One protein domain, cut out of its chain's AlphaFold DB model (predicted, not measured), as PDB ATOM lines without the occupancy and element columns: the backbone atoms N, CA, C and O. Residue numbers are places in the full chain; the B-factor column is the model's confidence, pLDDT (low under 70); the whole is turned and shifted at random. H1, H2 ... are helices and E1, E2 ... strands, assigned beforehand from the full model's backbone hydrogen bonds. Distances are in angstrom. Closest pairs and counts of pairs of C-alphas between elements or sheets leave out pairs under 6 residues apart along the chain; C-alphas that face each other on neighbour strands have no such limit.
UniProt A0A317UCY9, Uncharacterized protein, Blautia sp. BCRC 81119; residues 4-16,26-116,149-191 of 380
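What this domain is: This is residues 4 to 16, 26 to 116 and 149 to 191 of the 380 residues of an uncharacterized protein of Blautia sp. BCRC 81119 (UniProt A0A317UCY9). A strongly twisted antiparallel sheet is built on two long strands side by side, E4 and E5, and one long helix, H3, packs on it with residues 54 to 65. H2 folds back on the other part of H3, residues 45 to 52, as a helical hairpin; H4 is a short helix close to the start of H2, and the small helices H1 and H5 lie at other places round the sheet. The printed part has 147 residues, with five named helices and seven named strands in the order E1 H1 H2 H3 E2 H4 E3 E4 E5 E6 E7 H5, and its class is mixed, helices and strands. The sheet is branched at E5, with the pairs E1 and E5, E2 and E3, E3 and E4, E4 and E5, E5 and E6, and E6 and E7. The whole is compact, with a radius of gyration of the C-alphas of 15.7 A and spans of 45 by 32 by 31 A.

Where its parts are: E1 is residues 7 to 10, with C-alpha 7 at (103.471, 98.514, 104.978), and H1 is residues 11 to 16. After the first cut come H2, residues 32 to 40, 12.6 A long, and H3, residues 45 to 65, 30.5 A long, beginning with C-alpha 45 at (112.253, 125.258, 103.214). E2 is residues 73 to 75, H4 is residues 78 to 86 and 12.7 A long, and E3 is residues 96 to 100 and 13.8 A long. E4, residues 104 to 113, is 28.7 A long, and E5, residues 151 to 160, is 30.5 A long. E6 is residues 172 to 176, E7 is residues 181 to 185, and H5, residues 187 to 191, ends with C-alpha 191 at (97.970, 99.397, 88.326).

How they stand to each other: E4 and E5 are antiparallel at 164 degrees, with N 109 and O 155 2.8 A apart, within hydrogen-bond range. E5 pairs in a staggered way: E1, beside residues 151 to 154, and E6, beside 156 to 159, lie on one side of it, and E4 on the other side. N 9 and O 152 are within range at 2.9 A between E1 and E5, and N 158 and O 173 at 2.9 A between E5 and E6. E5, E6 and E7 form a meander, each strand the antiparallel neighbour of the one before; N 174 and O 183 are 2.9 A apart. E3 and E4 form a hairpin, with N 97 and O 108 2.8 A apart, and E2 is an edge strand beside E3, with N 98 and O 74 2.8 A apart. H3 is on the sheet; its closest C-alphas to E4 are those of Val 55 and Ile 110, 7.2 A. H2 and H3 touch at a shallow tilt of 5 degrees, opposite ways, with Glu 38 and Arg 45 closest, their C-alphas 4.9 A apart. H2 and H4 are close but not clearly touching, with the C-alphas of Phe 33 and Ala 78 closest at 7.3 A. H1 and H3 are near each other, and H5 only grazes the sheet with residues 187 to 190. Every O i to N i+4 pair is within hydrogen-bond range in H2, H3, H4 and H5, and 1 of 2 in H1.

The domain as a whole: The C-alphas of Lys 16 and Val 165 are the two farthest apart, at 46.2 A. Residues 17 to 25 are not printed, and C-alphas 16 and 26 are 28.0 A apart; residues 117 to 148 are not printed, and C-alphas 116 and 149 are 10.0 A apart. Of the links that are printed whole, the one from E5 to E6, 11 residues, is long. The mean pLDDT of the printed part is 72.0, and 63 residues are under 70, among them 34 to 45, 76 to 90 and 161 to 171.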
ATOM      1  N   ASN A   4      98.319  92.678 103.265       51.97
ATOM      2  CA  ASN A   4      99.603  92.151 103.737       51.97
ATOM      3  C   ASN A   4     100.832  92.648 102.944       51.97
ATOM      4  O   ASN A   4     101.966  92.503 103.401       51.97
ATOM      5  N   ASN A   5     100.631  93.211 101.746       60.47
ATOM      6  CA  ASN A   5     101.724  93.668 100.879       60.47
ATOM      7  C   ASN A   5     101.960  95.188 100.932       60.47
ATOM      8  O   ASN A   5     102.779  95.704 100.165       60.47
ATOM      9  N   ILE A   6     101.218  95.894 101.786       63.00
ATOM     10  CA  ILE A   6     101.354  97.327 102.041       63.00
ATOM     11  C   ILE A   6     101.876  97.468 103.469       63.00
ATOM     12  O   ILE A   6     101.275  96.953 104.409       63.00
ATOM     13  N   GLU A   7     103.010  98.142 103.642       72.31
ATOM     14  CA  GLU A   7     103.471  98.514 104.978       72.31
ATOM     15  C   GLU A   7     102.874  99.875 105.336       72.31
ATOM     16  O   GLU A   7     103.191 100.873 104.692       72.31
ATOM     17  N   THR A   8     102.007  99.908 106.346       72.81
ATOM     18  CA  THR A   8     101.455 101.148 106.902       72.81
ATOM     19  C   THR A   8     102.266 101.545 108.125       72.81
ATOM     20  O   THR A   8     102.418 100.755 109.057       72.81
ATOM     21  N   ILE A   9     102.781 102.769 108.127       70.94
ATOM     22  CA  ILE A   9     103.523 103.340 109.247       70.94
ATOM     23  C   ILE A   9     102.681 104.444 109.884       70.94
ATOM     24  O   ILE A   9     102.292 105.392 109.205       70.94
ATOM     25  N   ASP A  10     102.432 104.315 111.188       68.31
ATOM     26  CA  ASP A  10     101.831 105.364 112.014       68.31
ATOM     27  C   ASP A  10     102.864 106.475 112.258       68.31
ATOM     28  O   ASP A  10     103.948 106.252 112.822       68.31
ATOM     29  N   MET A  11     102.529 107.689 111.827       64.56
ATOM     30  CA  MET A  11     103.433 108.833 111.919       64.56
ATOM     31  C   MET A  11     103.665 109.297 113.365       64.56
ATOM     32  O   MET A  11     104.741 109.819 113.684       64.56
ATOM     33  N   THR A  12     102.731 109.033 114.281       63.38
ATOM     34  CA  THR A  12     102.865 109.370 115.706       63.38
ATOM     35  C   THR A  12     103.883 108.483 116.433       63.38
ATOM     36  O   THR A  12     104.467 108.897 117.446       63.38
ATOM     37  N   GLU A  13     104.151 107.274 115.926       58.31
ATOM     38  CA  GLU A  13     105.181 106.376 116.459       58.31
ATOM     39  C   GLU A  13     106.589 106.755 115.973       58.31
ATOM     40  O   GLU A  13     107.542 106.706 116.759       58.31
ATOM     41  N   MET A  14     106.733 107.222 114.726       55.78
ATOM     42  CA  MET A  14     108.029 107.656 114.179       55.78
ATOM     43  C   MET A  14     108.600 108.876 114.909       55.78
ATOM     44  O   MET A  14     109.795 108.918 115.220       55.78
ATOM     45  N   GLN A  15     107.750 109.849 115.255       52.53
ATOM     46  CA  GLN A  15     108.179 111.068 115.953       52.53
ATOM     47  C   GLN A  15     108.799 110.780 117.335       52.53
ATOM     48  O   GLN A  15     109.652 111.538 117.804       52.53
ATOM     49  N   LYS A  16     108.445 109.654 117.971       45.59
ATOM     50  CA  LYS A  16     108.979 109.231 119.280       45.59
ATOM     51  C   LYS A  16     110.364 108.567 119.190       45.59
ATOM     52  O   LYS A  16     111.011 108.385 120.221       45.59
ATOM     53  N   ASN A  26     127.238 100.656 101.760       42.34
ATOM     54  CA  ASN A  26     127.866 100.845 100.440       42.34
ATOM     55  C   ASN A  26     126.844 101.041  99.293       42.34
ATOM     56  O   ASN A  26     127.248 101.154  98.137       42.34
ATOM     57  N   GLY A  27     125.547 101.098  99.608       48.59
ATOM     58  CA  GLY A  27     124.472 101.684  98.799       48.59
ATOM     59  C   GLY A  27     123.737 102.737  99.639       48.59
ATOM     60  O   GLY A  27     123.918 102.793 100.856       48.59
ATOM     61  N   GLY A  28     122.981 103.642  99.009       62.62
ATOM     62  CA  GLY A  28     122.470 104.819  99.715       62.62
ATOM     63  C   GLY A  28     121.173 105.404  99.168       62.62
ATOM     64  O   GLY A  28     120.809 105.230  98.012       62.62
ATOM     65  N   LEU A  29     120.475 106.148 100.018       67.38
ATOM     66  CA  LEU A  29     119.320 106.942  99.625       67.38
ATOM     67  C   LEU A  29     119.806 108.329  99.179       67.38
ATOM     68  O   LEU A  29     120.272 109.113 100.010       67.38
ATOM     69  N   ASN A  30     119.730 108.627  97.881       71.75
ATOM     70  CA  ASN A  30     120.089 109.938  97.358       71.75
ATOM     71  C   ASN A  30     118.878 110.879  97.398       71.75
ATOM     72  O   ASN A  30     118.011 110.842  96.524       71.75
ATOM     73  N   LEU A  31     118.847 111.742  98.414       72.50
ATOM     74  CA  LEU A  31     117.824 112.776  98.601       72.50
ATOM     75  C   LEU A  31     118.317 114.179  98.211       72.50
ATOM     76  O   LEU A  31     117.721 115.157  98.653       72.50
ATOM     77  N   SER A  32     119.384 114.297  97.408       70.19
ATOM     78  CA  SER A  32     119.949 115.602  97.021       70.19
ATOM     79  C   SER A  32     118.945 116.503  96.300       70.19
ATOM     80  O   SER A  32     119.028 117.718  96.401       70.19
ATOM     81  N   PHE A  33     117.947 115.913  95.637       71.38
ATOM     82  CA  PHE A  33     116.822 116.640  95.052       71.38
ATOM     83  C   PHE A  33     116.113 117.554  96.069       71.38
ATOM     84  O   PHE A  33     115.807 118.703  95.760       71.38
ATOM     85  N   PHE A  34     115.897 117.082  97.302       64.75
ATOM     86  CA  PHE A  34     115.280 117.898  98.349       64.75
ATOM     87  C   PHE A  34     116.206 119.031  98.808       64.75
ATOM     88  O   PHE A  34     115.714 120.110  99.124       64.75
ATOM     89  N   ASP A  35     117.528 118.817  98.791       66.75
ATOM     90  CA  ASP A  35     118.513 119.865  99.092       66.75
ATOM     91  C   ASP A  35     118.485 120.973  98.014       66.75
ATOM     92  O   ASP A  35     118.551 122.163  98.329       66.75
ATOM     93  N   ASP A  36     118.327 120.603  96.739       62.59
ATOM     94  CA  ASP A  36     118.189 121.554  95.627       62.59
ATOM     95  C   ASP A  36     116.860 122.332  95.697       62.59
ATOM     96  O   ASP A  36     116.830 123.549  95.470       62.59
ATOM     97  N   MET A  37     115.762 121.667  96.080       62.69
ATOM     98  CA  MET A  37     114.473 122.327  96.324       62.69
ATOM     99  C   MET A  37     114.536 123.306  97.501       62.69
ATOM    100  O   MET A  37     114.036 124.427  97.384       62.69
ATOM    101  N   GLU A  38     115.202 122.928  98.597       60.69
ATOM    102  CA  GLU A  38     115.382 123.775  99.783       60.69
ATOM    103  C   GLU A  38     116.063 125.112  99.444       60.69
ATOM    104  O   GLU A  38     115.747 126.161 100.013       60.69
ATOM    105  N   ASN A  39     116.995 125.082  98.492       57.12
ATOM    106  CA  ASN A  39     117.718 126.262  98.029       57.12
ATOM    107  C   ASN A  39     116.925 127.101  97.013       57.12
ATOM    108  O   ASN A  39     117.202 128.291  96.865       57.12
ATOM    109  N   THR A  40     115.943 126.504  96.332       53.09
ATOM    110  CA  THR A  40     115.131 127.163  95.295       53.09
ATOM    111  C   THR A  40     113.910 127.882  95.886       53.09
ATOM    112  O   THR A  40     113.542 128.952  95.405       53.09
ATOM    113  N   PHE A  41     113.323 127.357  96.967       54.38
ATOM    114  CA  PHE A  41     112.116 127.900  97.599       54.38
ATOM    115  C   PHE A  41     112.375 128.344  99.047       54.38
ATOM    116  O   PHE A  41     112.132 127.596  99.992       54.38
ATOM    117  N   ASN A  42     112.820 129.590  99.260       53.84
ATOM    118  CA  ASN A  42     113.023 130.116 100.621       53.84
ATOM    119  C   ASN A  42     111.738 130.096 101.486       53.84
ATOM    120  O   ASN A  42     111.859 130.002 102.705       53.84
ATOM    121  N   THR A  43     110.546 130.131 100.873       52.38
ATOM    122  CA  THR A  43     109.232 130.072 101.548       52.38
ATOM    123  C   THR A  43     108.826 128.649 101.973       52.38
ATOM    124  O   THR A  43     108.178 128.489 102.996       52.38
ATOM    125  N   TYR A  44     109.287 127.596 101.281       60.59
ATOM    126  CA  TYR A  44     108.889 126.195 101.535       60.59
ATOM    127  C   TYR A  44     110.013 125.327 102.126       60.59
ATOM    128  O   TYR A  44     109.918 124.098 102.148       60.59
ATOM    129  N   ARG A  45     111.086 125.951 102.633       66.81
ATOM    130  CA  ARG A  45     112.253 125.258 103.214       66.81
ATOM    131  C   ARG A  45     111.846 124.228 104.274       66.81
ATOM    132  O   ARG A  45     112.278 123.082 104.201       66.81
ATOM    133  N   LYS A  46     110.991 124.617 105.227       71.50
ATOM    134  CA  LYS A  46     110.527 123.731 106.309       71.50
ATOM    135  C   LYS A  46     109.707 122.553 105.762       71.50
ATOM    136  O   LYS A  46     109.951 121.417 106.141       71.50
ATOM    137  N   PHE A  47     108.812 122.808 104.808       72.56
ATOM    138  CA  PHE A  47     107.988 121.783 104.157       72.56
ATOM    139  C   PHE A  47     108.820 120.737 103.400       72.56
ATOM    140  O   PHE A  47     108.603 119.531 103.538       72.56
ATOM    141  N   CYS A  48     109.829 121.185 102.648       71.62
ATOM    142  CA  CYS A  48     110.738 120.289 101.932       71.62
ATOM    143  C   CYS A  48     111.570 119.432 102.898       71.62
ATOM    144  O   CYS A  48     111.813 118.258 102.618       71.62
ATOM    145  N   GLN A  49     111.993 120.002 104.032       73.69
ATOM    146  CA  GLN A  49     112.738 119.286 105.073       73.69
ATOM    147  C   GLN A  49     111.886 118.212 105.756       73.69
ATOM    148  O   GLN A  49     112.339 117.075 105.869       73.69
ATOM    149  N   GLU A  50     110.653 118.533 106.147       78.12
ATOM    150  CA  GLU A  50     109.751 117.559 106.777       78.12
ATOM    151  C   GLU A  50     109.345 116.449 105.789       78.12
ATOM    152  O   GLU A  50     109.392 115.268 106.137       78.12
ATOM    153  N   THR A  51     109.074 116.787 104.518       76.94
ATOM    154  CA  THR A  51     108.830 115.778 103.468       76.94
ATOM    155  C   THR A  51     110.039 114.859 103.301       76.94
ATOM    156  O   THR A  51     109.901 113.637 103.241       76.94
ATOM    157  N   ARG A  52     111.250 115.427 103.263       81.44
ATOM    158  CA  ARG A  52     112.495 114.659 103.145       81.44
ATOM    159  C   ARG A  52     112.676 113.697 104.314       81.44
ATOM    160  O   ARG A  52     113.049 112.549 104.080       81.44
ATOM    161  N   ASP A  53     112.472 114.158 105.543       81.00
ATOM    162  CA  ASP A  53     112.644 113.344 106.747       81.00
ATOM    163  C   ASP A  53     111.637 112.185 106.781       81.00
ATOM    164  O   ASP A  53     112.045 111.037 106.964       81.00
ATOM    165  N   MET A  54     110.361 112.456 106.480       84.25
ATOM    166  CA  MET A  54     109.323 111.427 106.341       84.25
ATOM    167  C   MET A  54     109.723 110.365 105.307       84.25
ATOM    168  O   MET A  54     109.757 109.170 105.604       84.25
ATOM    169  N   VAL A  55     110.089 110.799 104.096       81.75
ATOM    170  CA  VAL A  55     110.514 109.910 103.004       81.75
ATOM    171  C   VAL A  55     111.737 109.093 103.402       81.75
ATOM    172  O   VAL A  55     111.811 107.900 103.113       81.75
ATOM    173  N   LYS A  56     112.714 109.721 104.058       84.19
ATOM    174  CA  LYS A  56     113.957 109.076 104.478       84.19
ATOM    175  C   LYS A  56     113.696 107.948 105.460       84.19
ATOM    176  O   LYS A  56     114.272 106.871 105.292       84.19
ATOM    177  N   ASP A  57     112.876 108.192 106.472       82.56
ATOM    178  CA  ASP A  57     112.652 107.209 107.520       82.56
ATOM    179  C   ASP A  57     111.767 106.055 107.017       82.56
ATOM    180  O   ASP A  57     112.100 104.888 107.250       82.56
ATOM    181  N   ALA A  58     110.731 106.360 106.225       82.06
ATOM    182  CA  ALA A  58     109.914 105.365 105.529       82.06
ATOM    183  C   ALA A  58     110.767 104.490 104.587       82.06
ATOM    184  O   ALA A  58     110.766 103.259 104.677       82.06
ATOM    185  N   ALA A  59     111.572 105.119 103.724       85.31
ATOM    186  CA  ALA A  59     112.366 104.406 102.730       85.31
ATOM    187  C   ALA A  59     113.450 103.525 103.354       85.31
ATOM    188  O   ALA A  59     113.644 102.390 102.920       85.31
ATOM    189  N   LYS A  60     114.162 104.018 104.375       86.06
ATOM    190  CA  LYS A  60     115.243 103.259 105.023       86.06
ATOM    191  C   LYS A  60     114.753 101.940 105.605       86.06
ATOM    192  O   LYS A  60     115.420 100.923 105.423       86.06
ATOM    193  N   ASN A  61     113.608 101.958 106.286       82.62
ATOM    194  CA  ASN A  61     113.033 100.757 106.883       82.62
ATOM    195  C   ASN A  61     112.680  99.729 105.796       82.62
ATOM    196  O   ASN A  61     113.139  98.585 105.846       82.62
ATOM    197  N   ALA A  62     111.980 100.172 104.750       85.25
ATOM    198  CA  ALA A  62     111.578  99.307 103.648       85.25
ATOM    199  C   ALA A  62     112.776  98.719 102.875       85.25
ATOM    200  O   ALA A  62     112.819  97.517 102.606       85.25
ATOM    201  N   ILE A  63     113.787  99.543 102.570       87.81
ATOM    202  CA  ILE A  63     115.020  99.126 101.879       87.81
ATOM    203  C   ILE A  63     115.785  98.089 102.709       87.81
ATOM    204  O   ILE A  63     116.243  97.081 102.164       87.81
ATOM    205  N   ALA A  64     115.910  98.312 104.022       85.88
ATOM    206  CA  ALA A  64     116.591  97.387 104.921       85.88
ATOM    207  C   ALA A  64     115.849  96.046 105.007       85.88
ATOM    208  O   ALA A  64     116.464  94.994 104.813       85.88
ATOM    209  N   LYS A  65     114.525  96.074 105.216       84.81
ATOM    210  CA  LYS A  65     113.680  94.871 105.263       84.81
ATOM    211  C   LYS A  65     113.749  94.060 103.977       84.81
ATOM    212  O   LYS A  65     113.766  92.837 104.050       84.81
ATOM    213  N   ALA A  66     113.818  94.719 102.822       86.25
ATOM    214  CA  ALA A  66     113.903  94.070 101.515       86.25
ATOM    215  C   ALA A  66     115.318  93.614 101.115       86.25
ATOM    216  O   ALA A  66     115.493  93.022 100.046       86.25
ATOM    217  N   GLY A  67     116.332  93.878 101.950       86.69
ATOM    218  CA  GLY A  67     117.726  93.529 101.667       86.69
ATOM    219  C   GLY A  67     118.352  94.352 100.535       86.69
ATOM    220  O   GLY A  67     119.299  93.899  99.891       86.69
ATOM    221  N   LEU A  68     117.838  95.558 100.276       89.44
ATOM    222  CA  LEU A  68     118.236  96.415  99.155       89.44
ATOM    223  C   LEU A  68     119.245  97.507  99.542       89.44
ATOM    224  O   LEU A  68     119.464  98.428  98.765       89.44
ATOM    225  N   GLY A  69     119.904  97.409 100.702       84.62
ATOM    226  CA  GLY A  69     120.870  98.420 101.174       84.62
ATOM    227  C   GLY A  69     122.090  98.640 100.264       84.62
ATOM    228  O   GLY A  69     122.827  99.602 100.434       84.62
ATOM    229  N   HIS A  70     122.302  97.768  99.276       83.25
ATOM    230  CA  HIS A  70     123.333  97.909  98.245       83.25
ATOM    231  C   HIS A  70     122.865  98.717  97.018       83.25
ATOM    232  O   HIS A  70     123.694  99.114  96.201       83.25
ATOM    233  N   ILE A  71     121.561  98.970  96.882       85.94
ATOM    234  CA  ILE A  71     120.966  99.731  95.781       85.94
ATOM    235  C   ILE A  71     120.945 101.213  96.139       85.94
ATOM    236  O   ILE A  71     120.620 101.591  97.265       85.94
ATOM    237  N   THR A  72     121.264 102.064  95.164       86.44
ATOM    238  CA  THR A  72     121.079 103.510  95.316       86.44
ATOM    239  C   THR A  72     119.702 103.912  94.805       86.44
ATOM    240  O   THR A  72     119.402 103.680  93.636       86.44
ATOM    241  N   PHE A  73     118.881 104.510  95.671       84.94
ATOM    242  CA  PHE A  73     117.545 105.003  95.323       84.94
ATOM    243  C   PHE A  73     117.536 106.526  95.167       84.94
ATOM    244  O   PHE A  73     118.116 107.236  95.990       84.94
ATOM    245  N   SER A  74     116.841 107.022  94.145       82.31
ATOM    246  CA  SER A  74     116.608 108.449  93.883       82.31
ATOM    247  C   SER A  74     115.175 108.702  93.416       82.31
ATOM    248  O   SER A  74     114.509 107.789  92.936       82.31
ATOM    249  N   VAL A  75     114.695 109.942  93.519       78.31
ATOM    250  CA  VAL A  75     113.351 110.339  93.056       78.31
ATOM    251  C   VAL A  75     113.171 110.008  91.566       78.31
ATOM    252  O   VAL A  75     114.026 110.356  90.755       78.31
ATOM    253  N   HIS A  76     112.090 109.297  91.219       67.88
ATOM    254  CA  HIS A  76     111.858 108.751  89.871       67.88
ATOM    255  C   HIS A  76     111.405 109.811  88.847       67.88
ATOM    256  O   HIS A  76     111.799 109.744  87.688       67.88
ATOM    257  N   ASN A  77     110.622 110.809  89.274       68.56
ATOM    258  CA  ASN A  77     110.180 111.936  88.444       68.56
ATOM    259  C   ASN A  77     110.231 113.241  89.257       68.56
ATOM    260  O   ASN A  77     109.251 113.666  89.866       68.56
ATOM    261  N   ALA A  78     111.428 113.820  89.317       67.12
ATOM    262  CA  ALA A  78     111.735 115.003  90.115       67.12
ATOM    263  C   ALA A  78     110.925 116.244  89.695       67.12
ATOM    264  O   ALA A  78     110.482 116.996  90.559       67.12
ATOM    265  N   ASP A  79     110.702 116.435  88.391       62.59
ATOM    266  CA  ASP A  79     110.006 117.613  87.863       62.59
ATOM    267  C   ASP A  79     108.504 117.566  88.173       62.59
ATOM    268  O   ASP A  79     107.977 118.513  88.749       62.59
ATOM    269  N   ALA A  80     107.831 116.434  87.928       62.00
ATOM    270  CA  ALA A  80     106.409 116.291  88.267       62.00
ATOM    271  C   ALA A  80     106.151 116.406  89.779       62.00
ATOM    272  O   ALA A  80     105.138 116.955  90.210       62.00
ATOM    273  N   PHE A  81     107.080 115.909  90.600       65.31
ATOM    274  CA  PHE A  81     106.997 116.061  92.051       65.31
ATOM    275  C   PHE A  81     107.237 117.510  92.497       65.31
ATOM    276  O   PHE A  81     106.621 117.980  93.447       65.31
ATOM    277  N   LYS A  82     108.108 118.250  91.807       67.50
ATOM    278  CA  LYS A  82     108.297 119.680  92.060       67.50
ATOM    279  C   LYS A  82     107.029 120.471  91.729       67.50
ATOM    280  O   LYS A  82     106.619 121.298  92.541       67.50
ATOM    281  N   ASP A  83     106.399 120.199  90.589       64.19
ATOM    282  CA  ASP A  83     105.166 120.877  90.171       64.19
ATOM    283  C   ASP A  83     104.000 120.584  91.131       64.19
ATOM    284  O   ASP A  83     103.213 121.477  91.445       64.19
ATOM    285  N   SER A  84     103.921 119.368  91.683       60.38
ATOM    286  CA  SER A  84     102.882 119.012  92.661       60.38
ATOM    287  C   SER A  84     103.053 119.684  94.031       60.38
ATOM    288  O   SER A  84     102.059 119.880  94.733       60.38
ATOM    289  N   ILE A  85     104.282 120.057  94.409       63.12
ATOM    290  CA  ILE A  85     104.571 120.816  95.637       63.12
ATOM    291  C   ILE A  85     104.142 122.275  95.494       63.12
ATOM    292  O   ILE A  85     103.561 122.828  96.423       63.12
ATOM    293  N   VAL A  86     104.413 122.896  94.341       61.81
ATOM    294  CA  VAL A  86     104.094 124.315  94.098       61.81
ATOM    295  C   VAL A  86     102.586 124.575  94.169       61.81
ATOM    296  O   VAL A  86     102.174 125.654  94.584       61.81
ATOM    297  N   ASN A  87     101.773 123.575  93.826       58.22
ATOM    298  CA  ASN A  87     100.320 123.693  93.733       58.22
ATOM    299  C   ASN A  87      99.556 123.156  94.966       58.22
ATOM    300  O   ASN A  87      98.343 122.992  94.890       58.22
ATOM    301  N   ASN A  88     100.224 122.834  96.087       56.06
ATOM    302  CA  ASN A  88      99.584 122.193  97.252       56.06
ATOM    303  C   ASN A  88      99.494 123.078  98.505       56.06
ATOM    304  O   ASN A  88     100.438 123.793  98.841       56.06
ATOM    305  N   LYS A  89      98.399 122.909  99.266       61.25
ATOM    306  CA  LYS A  89      98.112 123.515 100.583       61.25
ATOM    307  C   LYS A  89      99.018 122.975 101.719       61.25
ATOM    308  O   LYS A  89      98.519 122.467 102.709       61.25
ATOM    309  N   LEU A  90     100.348 122.975 101.567       64.69
ATOM    310  CA  LEU A  90     101.322 122.565 102.610       64.69
ATOM    311  C   LEU A  90     101.152 121.149 103.233       64.69
ATOM    312  O   LEU A  90     101.793 120.850 104.243       64.69
ATOM    313  N   ARG A  91     100.392 120.239 102.607       72.38
ATOM    314  CA  ARG A  91     100.269 118.814 102.993       72.38
ATOM    315  C   ARG A  91     101.474 117.985 102.544       72.38
ATOM    316  O   ARG A  91     101.816 117.987 101.357       72.38
ATOM    317  N   LEU A  92     102.126 117.252 103.453       65.88
ATOM    318  CA  LEU A  92     103.272 116.390 103.112       65.88
ATOM    319  C   LEU A  92     102.877 115.285 102.113       65.88
ATOM    320  O   LEU A  92     102.013 114.444 102.383       65.88
ATOM    321  N   ARG A  93     103.548 115.238 100.958       69.44
ATOM    322  CA  ARG A  93     103.248 114.278  99.884       69.44
ATOM    323  C   ARG A  93     104.163 113.057  99.912       69.44
ATOM    324  O   ARG A  93     105.361 113.144 100.179       69.44
ATOM    325  N   GLY A  94     103.571 111.922  99.554       68.19
ATOM    326  CA  GLY A  94     104.295 110.705  99.228       68.19
ATOM    327  C   GLY A  94     105.162 110.879  97.976       68.19
ATOM    328  O   GLY A  94     104.902 111.747  97.144       68.19
ATOM    329  N   VAL A  95     106.206 110.064  97.832       77.38
ATOM    330  CA  VAL A  95     107.154 110.136  96.712       77.38
ATOM    331  C   VAL A  95     107.431 108.752  96.143       77.38
ATOM    332  O   VAL A  95     107.467 107.755  96.865       77.38
ATOM    333  N   THR A  96     107.717 108.708  94.845       79.38
ATOM    334  CA  THR A  96     108.214 107.503  94.179       79.38
ATOM    335  C   THR A  96     109.727 107.582  94.016       79.38
ATOM    336  O   THR A  96     110.262 108.480  93.361       79.38
ATOM    337  N   LEU A  97     110.423 106.610  94.595       79.62
ATOM    338  CA  LEU A  97     111.860 106.414  94.461       79.62
ATOM    339  C   LEU A  97     112.134 105.260  93.497       79.62
ATOM    340  O   LEU A  97     111.391 104.283  93.442       79.62
ATOM    341  N   SER A  98     113.239 105.346  92.767       82.94
ATOM    342  CA  SER A  98     113.708 104.296  91.872       82.94
ATOM    343  C   SER A  98     115.181 103.995  92.099       82.94
ATOM    344  O   SER A  98     115.970 104.893  92.392       82.94
ATOM    345  N   GLY A  99     115.538 102.722  91.987       84.44
ATOM    346  CA  GLY A  99     116.905 102.221  92.082       84.44
ATOM    347  C   GLY A  99     117.104 101.068  91.107       84.44
ATOM    348  O   GLY A  99     116.136 100.491  90.619       84.44
ATOM    349  N   ARG A 100     118.348 100.728  90.776       85.25
ATOM    350  CA  ARG A 100     118.643  99.687  89.781       85.25
ATOM    351  C   ARG A 100     119.884  98.894  90.167       85.25
ATOM    352  O   ARG A 100     120.830  99.476  90.696       85.25
ATOM    353  N   ASP A 101     119.891  97.601  89.863       85.44
ATOM    354  CA  ASP A 101     121.109  96.787  89.780       85.44
ATOM    355  C   ASP A 101     121.311  96.228  88.362       85.44
ATOM    356  O   ASP A 101     120.754  96.732  87.389       85.44
ATOM    357  N   GLU A 102     122.162  95.215  88.222       81.50
ATOM    358  CA  GLU A 102     122.452  94.572  86.937       81.50
ATOM    359  C   GLU A 102     121.272  93.753  86.379       81.50
ATOM    360  O   GLU A 102     121.308  93.362  85.216       81.50
ATOM    361  N   THR A 103     120.263  93.442  87.200       80.94
ATOM    362  CA  THR A 103     119.169  92.519  86.863       80.94
ATOM    363  C   THR A 103     117.796  93.176  86.937       80.94
ATOM    364  O   THR A 103     116.972  92.948  86.058       80.94
ATOM    365  N   TYR A 104     117.536  94.027  87.923       84.94
ATOM    366  CA  TYR A 104     116.226  94.598  88.191       84.94
ATOM    367  C   TYR A 104     116.266  96.118  88.339       84.94
ATOM    368  O   TYR A 104     117.208  96.709  88.872       84.94
ATOM    369  N   THR A 105     115.178  96.742  87.906       84.50
ATOM    370  CA  THR A 105     114.799  98.079  88.351       84.50
ATOM    371  C   THR A 105     113.821  97.934  89.509       84.50
ATOM    372  O   THR A 105     112.893  97.129  89.454       84.50
ATOM    373  N   TYR A 106     114.040  98.710  90.562       85.25
ATOM    374  CA  TYR A 106     113.272  98.729  91.798       85.25
ATOM    375  C   TYR A 106     112.513 100.045  91.898       85.25
ATOM    376  O   TYR A 106     113.109 101.106  91.716       85.25
ATOM    377  N   ILE A 107     111.229  99.977  92.234       86.38
ATOM    378  CA  ILE A 107     110.368 101.138  92.467       86.38
ATOM    379  C   ILE A 107     109.836 101.056  93.888       86.38
ATOM    380  O   ILE A 107     109.205 100.071  94.259       86.38
ATOM    381  N   LEU A 108     110.087 102.090  94.676       84.38
ATOM    382  CA  LEU A 108     109.591 102.240  96.034       84.38
ATOM    383  C   LEU A 108     108.616 103.416  96.049       84.38
ATOM    384  O   LEU A 108     109.034 104.569  95.954       84.38
ATOM    385  N   ALA A 109     107.326 103.113  96.129       83.81
ATOM    386  CA  ALA A 109     106.262 104.095  96.245       83.81
ATOM    387  C   ALA A 109     105.944 104.324  97.725       83.81
ATOM    388  O   ALA A 109     105.679 103.377  98.466       83.81
ATOM    389  N   ILE A 110     105.988 105.584  98.142       81.19
ATOM    390  CA  ILE A 110     105.602 106.046  99.473       81.19
ATOM    391  C   ILE A 110     104.378 106.927  99.262       81.19
ATOM    392  O   ILE A 110     104.448 107.860  98.471       81.19
ATOM    393  N   VAL A 111     103.270 106.630  99.932       80.88
ATOM    394  CA  VAL A 111     101.989 107.328  99.781       80.88
ATOM    395  C   VAL A 111     101.557 107.851 101.146       80.88
ATOM    396  O   VAL A 111     101.450 107.079 102.093       80.88
ATOM    397  N   SER A 112     101.331 109.157 101.246       76.94
ATOM    398  CA  SER A 112     100.747 109.800 102.430       76.94
ATOM    399  C   SER A 112      99.230 109.595 102.443       76.94
ATOM    400  O   SER A 112      98.621 109.667 101.377       76.94
ATOM    401  N   ARG A 113      98.628 109.366 103.613       75.75
ATOM    402  CA  ARG A 113      97.172 109.267 103.807       75.75
ATOM    403  C   ARG A 113      96.725 110.183 104.939       75.75
ATOM    404  O   ARG A 113      97.357 110.176 105.995       75.75
ATOM    405  N   TYR A 114      95.630 110.891 104.703       73.88
ATOM    406  CA  TYR A 114      94.976 111.782 105.656       73.88
ATOM    407  C   TYR A 114      93.568 111.241 105.963       73.88
ATOM    408  O   TYR A 114      92.954 110.617 105.095       73.88
ATOM    409  N   GLU A 115      93.083 111.398 107.193       65.44
ATOM    410  CA  GLU A 115      91.773 110.909 107.649       65.44
ATOM    411  C   GLU A 115      90.609 111.522 106.854       65.44
ATOM    412  O   GLU A 115      89.642 110.821 106.560       65.44
ATOM    413  N   ASP A 116      90.739 112.774 106.416       64.56
ATOM    414  CA  ASP A 116      89.751 113.471 105.582       64.56
ATOM    415  C   ASP A 116      89.684 112.941 104.135       64.56
ATOM    416  O   ASP A 116      88.689 113.137 103.451       64.56
ATOM    417  N   PRO A 149     100.513 113.580 107.442       77.31
ATOM    418  CA  PRO A 149      99.608 112.470 107.211       77.31
ATOM    419  C   PRO A 149      99.467 111.623 108.470       77.31
ATOM    420  O   PRO A 149     100.443 111.423 109.201       77.31
ATOM    421  N   ASP A 150      98.286 111.055 108.670       79.06
ATOM    422  CA  ASP A 150      98.012 110.129 109.770       79.06
ATOM    423  C   ASP A 150      98.816 108.841 109.609       79.06
ATOM    424  O   ASP A 150      99.388 108.300 110.561       79.06
ATOM    425  N   ASN A 151      98.926 108.366 108.365       79.44
ATOM    426  CA  ASN A 151      99.752 107.218 108.044       79.44
ATOM    427  C   ASN A 151     100.451 107.333 106.688       79.44
ATOM    428  O   ASN A 151     100.036 108.050 105.776       79.44
ATOM    429  N   VAL A 152     101.546 106.587 106.568       77.56
ATOM    430  CA  VAL A 152     102.302 106.447 105.326       77.56
ATOM    431  C   VAL A 152     102.250 104.997 104.875       77.56
ATOM    432  O   VAL A 152     102.658 104.094 105.605       77.56
ATOM    433  N   GLN A 153     101.774 104.779 103.654       80.44
ATOM    434  CA  GLN A 153     101.733 103.480 102.998       80.44
ATOM    435  C   GLN A 153     102.950 103.312 102.095       80.44
ATOM    436  O   GLN A 153     103.244 104.157 101.249       80.44
ATOM    437  N   ILE A 154     103.651 102.195 102.249       82.75
ATOM    438  CA  ILE A 154     104.841 101.879 101.469       82.75
ATOM    439  C   ILE A 154     104.576 100.646 100.626       82.75
ATOM    440  O   ILE A 154     104.128  99.609 101.120       82.75
ATOM    441  N   THR A 155     104.910 100.746  99.343       83.75
ATOM    442  CA  THR A 155     104.915  99.606  98.433       83.75
ATOM    443  C   THR A 155     106.218  99.541  97.652       83.75
ATOM    444  O   THR A 155     106.710 100.547  97.143       83.75
ATOM    445  N   LEU A 156     106.789  98.343  97.550       85.81
ATOM    446  CA  LEU A 156     108.062  98.109  96.883       85.81
ATOM    447  C   LEU A 156     107.896  97.070  95.772       85.81
ATOM    448  O   LEU A 156     107.463  95.944  96.017       85.81
ATOM    449  N   PHE A 157     108.302  97.443  94.562       86.25
ATOM    450  CA  PHE A 157     108.252  96.621  93.363       86.25
ATOM    451  C   PHE A 157     109.635  96.442  92.753       86.25
ATOM    452  O   PHE A 157     110.521  97.282  92.912       86.25
ATOM    453  N   LYS A 158     109.801  95.361  91.994       86.44
ATOM    454  CA  LYS A 158     110.912  95.208  91.058       86.44
ATOM    455  C   LYS A 158     110.462  94.574  89.751       86.44
ATOM    456  O   LYS A 158     109.553  93.741  89.748       86.44
ATOM    457  N   TYR A 159     111.137  94.932  88.671       80.19
ATOM    458  CA  TYR A 159     110.923  94.386  87.333       80.19
ATOM    459  C   TYR A 159     112.249  94.221  86.597       80.19
ATOM    460  O   TYR A 159     113.251  94.835  86.968       80.19
ATOM    461  N   ASP A 160     112.273  93.330  85.607       77.31
ATOM    462  CA  ASP A 160     113.487  92.997  84.863       77.31
ATOM    463  C   ASP A 160     114.024  94.235  84.133       77.31
ATOM    464  O   ASP A 160     113.308  94.935  83.418       77.31
ATOM    465  N   SER A 161     115.295  94.536  84.369       63.28
ATOM    466  CA  SER A 161     115.963  95.720  83.843       63.28
ATOM    467  C   SER A 161     116.477  95.539  82.415       63.28
ATOM    468  O   SER A 161     116.920  96.523  81.820       63.28
ATOM    469  N   VAL A 162     116.471  94.313  81.882       53.56
ATOM    470  CA  VAL A 162     117.246  93.956  80.685       53.56
ATOM    471  C   VAL A 162     116.533  94.310  79.374       53.56
ATOM    472  O   VAL A 162     117.164  94.254  78.319       53.56
ATOM    473  N   ASP A 163     115.272  94.752  79.393       46.78
ATOM    474  CA  ASP A 163     114.584  95.078  78.141       46.78
ATOM    475  C   ASP A 163     113.420  96.075  78.327       46.78
ATOM    476  O   ASP A 163     112.360  95.730  78.849       46.78
ATOM    477  N   GLU A 164     113.585  97.312  77.839       43.69
ATOM    478  CA  GLU A 164     112.474  98.275  77.685       43.69
ATOM    479  C   GLU A 164     111.374  97.724  76.757       43.69
ATOM    480  O   GLU A 164     110.221  98.133  76.855       43.69
ATOM    481  N   VAL A 165     111.700  96.749  75.894       41.69
ATOM    482  CA  VAL A 165     110.742  96.083  74.997       41.69
ATOM    483  C   VAL A 165     110.046  94.892  75.678       41.69
ATOM    484  O   VAL A 165     108.977  94.476  75.231       41.69
ATOM    485  N   ALA A 166     110.590  94.346  76.775       44.38
ATOM    486  CA  ALA A 166     110.024  93.173  77.452       44.38
ATOM    487  C   ALA A 166     109.160  93.505  78.672       44.38
ATOM    488  O   ALA A 166     108.844  92.588  79.434       44.38
ATOM    489  N   LEU A 167     108.715  94.750  78.862       46.97
ATOM    490  CA  LEU A 167     107.729  95.101  79.898       46.97
ATOM    491  C   LEU A 167     106.467  94.215  79.809       46.97
ATOM    492  O   LEU A 167     105.978  93.733  80.827       46.97
ATOM    493  N   THR A 168     106.059  93.815  78.596       45.41
ATOM    494  CA  THR A 168     104.913  92.913  78.357       45.41
ATOM    495  C   THR A 168     105.124  91.457  78.805       45.41
ATOM    496  O   THR A 168     104.197  90.652  78.747       45.41
ATOM    497  N   SER A 169     106.342  91.075  79.199       46.62
ATOM    498  CA  SER A 169     106.680  89.722  79.682       46.62
ATOM    499  C   SER A 169     107.535  89.711  80.950       46.62
ATOM    500  O   SER A 169     107.910  88.641  81.442       46.62
ATOM    501  N   SER A 170     107.856  90.897  81.470       53.47
ATOM    502  CA  SER A 170     108.699  91.070  82.641       53.47
ATOM    503  C   SER A 170     107.995  90.474  83.847       53.47
ATOM    504  O   SER A 170     106.804  90.676  84.069       53.47
ATOM    505  N   LYS A 171     108.729  89.689  84.634       64.88
ATOM    506  CA  LYS A 171     108.209  89.211  85.913       64.88
ATOM    507  C   LYS A 171     108.271  90.374  86.886       64.88
ATOM    508  O   LYS A 171     109.357  90.756  87.318       64.88
ATOM    509  N   TYR A 172     107.112  90.918  87.215       77.94
ATOM    510  CA  TYR A 172     106.988  91.896  88.277       77.94
ATOM    511  C   TYR A 172     106.926  91.166  89.604       77.94
ATOM    512  O   TYR A 172     106.305  90.105  89.731       77.94
ATOM    513  N   PHE A 173     107.596  91.730  90.596       84.00
ATOM    514  CA  PHE A 173     107.518  91.236  91.954       84.00
ATOM    515  C   PHE A 173     107.203  92.389  92.887       84.00
ATOM    516  O   PHE A 173     107.820  93.446  92.784       84.00
ATOM    517  N   GLN A 174     106.293  92.154  93.821       86.69
ATOM    518  CA  GLN A 174     106.060  93.031  94.958       86.69
ATOM    519  C   GLN A 174     106.752  92.432  96.177       86.69
ATOM    520  O   GLN A 174     106.831  91.206  96.319       86.69
ATOM    521  N   TYR A 175     107.295  93.285  97.036       87.81
ATOM    522  CA  TYR A 175     107.811  92.841  98.315       87.81
ATOM    523  C   TYR A 175     106.662  92.686  99.309       87.81
ATOM    524  O   TYR A 175     105.904  93.617  99.557       87.81
ATOM    525  N   ASP A 176     106.536  91.487  99.851       86.31
ATOM    526  CA  ASP A 176     105.616  91.147 100.924       86.31
ATOM    527  C   ASP A 176     106.357  91.372 102.249       86.31
ATOM    528  O   ASP A 176     107.280  90.622 102.596       86.31
ATOM    529  N   PHE A 177     106.007  92.461 102.941       84.25
ATOM    530  CA  PHE A 177     106.685  92.902 104.163       84.25
ATOM    531  C   PHE A 177     106.395  91.989 105.358       84.25
ATOM    532  O   PHE A 177     107.275  91.809 106.202       84.25
ATOM    533  N   GLU A 178     105.211  91.370 105.415       83.81
ATOM    534  CA  GLU A 178     104.835  90.441 106.485       83.81
ATOM    535  C   GLU A 178     105.689  89.170 106.425       83.81
ATOM    536  O   GLU A 178     106.266  88.736 107.424       83.81
ATOM    537  N   PHE A 179     105.821  88.591 105.231       86.06
ATOM    538  CA  PHE A 179     106.541  87.334 105.037       86.06
ATOM    539  C   PHE A 179     107.994  87.516 104.582       86.06
ATOM    540  O   PHE A 179     108.690  86.519 104.370       86.06
ATOM    541  N   SER A 180     108.456  88.763 104.441       87.62
ATOM    542  CA  SER A 180     109.819  89.128 104.034       87.62
ATOM    543  C   SER A 180     110.281  88.407 102.761       87.62
ATOM    544  O   SER A 180     111.343  87.777 102.716       87.62
ATOM    545  N   LYS A 181     109.445  88.434 101.716       89.38
ATOM    546  CA  LYS A 181     109.699  87.718 100.457       89.38
ATOM    547  C   LYS A 181     109.214  88.508  99.247       89.38
ATOM    548  O   LYS A 181     108.269  89.279  99.317       89.38
ATOM    549  N   TRP A 182     109.827  88.251  98.098       88.12
ATOM    550  CA  TRP A 182     109.334  88.757  96.819       88.12
ATOM    551  C   TRP A 182     108.267  87.817  96.270       88.12
ATOM    552  O   TRP A 182     108.552  86.643  96.016       88.12
ATOM    553  N   ILE A 183     107.061  88.333  96.066       85.62
ATOM    554  CA  ILE A 183     105.962  87.599  95.442       85.62
ATOM    555  C   ILE A 183     105.806  88.044  93.987       85.62
ATOM    556  O   ILE A 183     105.875  89.241  93.716       85.62
ATOM    557  N   PRO A 184     105.635  87.115  93.031       82.62
ATOM    558  CA  PRO A 184     105.305  87.493  91.667       82.62
ATOM    559  C   PRO A 184     103.925  88.147  91.659       82.62
ATOM    560  O   PRO A 184     102.985  87.625  92.259       82.62
ATOM    561  N   VAL A 185     103.821  89.275  90.973       74.44
ATOM    562  CA  VAL A 185     102.588  90.052  90.852       74.44
ATOM    563  C   VAL A 185     102.292  90.313  89.388       74.44
ATOM    564  O   VAL A 185     103.201  90.428  88.566       74.44
ATOM    565  N   ASN A 186     101.009  90.381  89.062       68.44
ATOM    566  CA  ASN A 186     100.572  90.875  87.773       68.44
ATOM    567  C   ASN A 186     100.440  92.400  87.873       68.44
ATOM    568  O   ASN A 186      99.791  92.895  88.792       68.44
ATOM    569  N   VAL A 187     101.048  93.147  86.950       63.81
ATOM    570  CA  VAL A 187     100.938  94.620  86.912       63.81
ATOM    571  C   VAL A 187      99.497  95.060  86.782       63.81
ATOM    572  O   VAL A 187      99.117  96.065  87.376       63.81
ATOM    573  N   GLU A 188      98.690  94.283  86.068       65.75
ATOM    574  CA  GLU A 188      97.259  94.527  85.932       65.75
ATOM    575  C   GLU A 188      96.547  94.513  87.294       65.75
ATOM    576  O   GLU A 188      95.687  95.352  87.532       65.75
ATOM    577  N   ASP A 189      96.967  93.659  88.236       64.00
ATOM    578  CA  ASP A 189      96.359  93.579  89.575       64.00
ATOM    579  C   ASP A 189      96.737  94.772  90.475       64.00
ATOM    580  O   ASP A 189      96.095  95.008  91.501       64.00
ATOM    581  N   ILE A 190      97.800  95.504  90.122       62.09
ATOM    582  CA  ILE A 190      98.360  96.608  90.916       62.09
ATOM    583  C   ILE A 190      97.968  97.960  90.331       62.09
ATOM    584  O   ILE A 190      97.470  98.825  91.040       62.09
ATOM    585  N   SER A 191      98.227  98.146  89.041       64.44
ATOM    586  CA  SER A 191      97.970  99.397  88.326       64.44
ATOM    587  C   SER A 191      96.538  99.489  87.805       64.44
ATOM    588  O   SER A 191      96.081 100.574  87.465       64.44
TER     589      SER A 191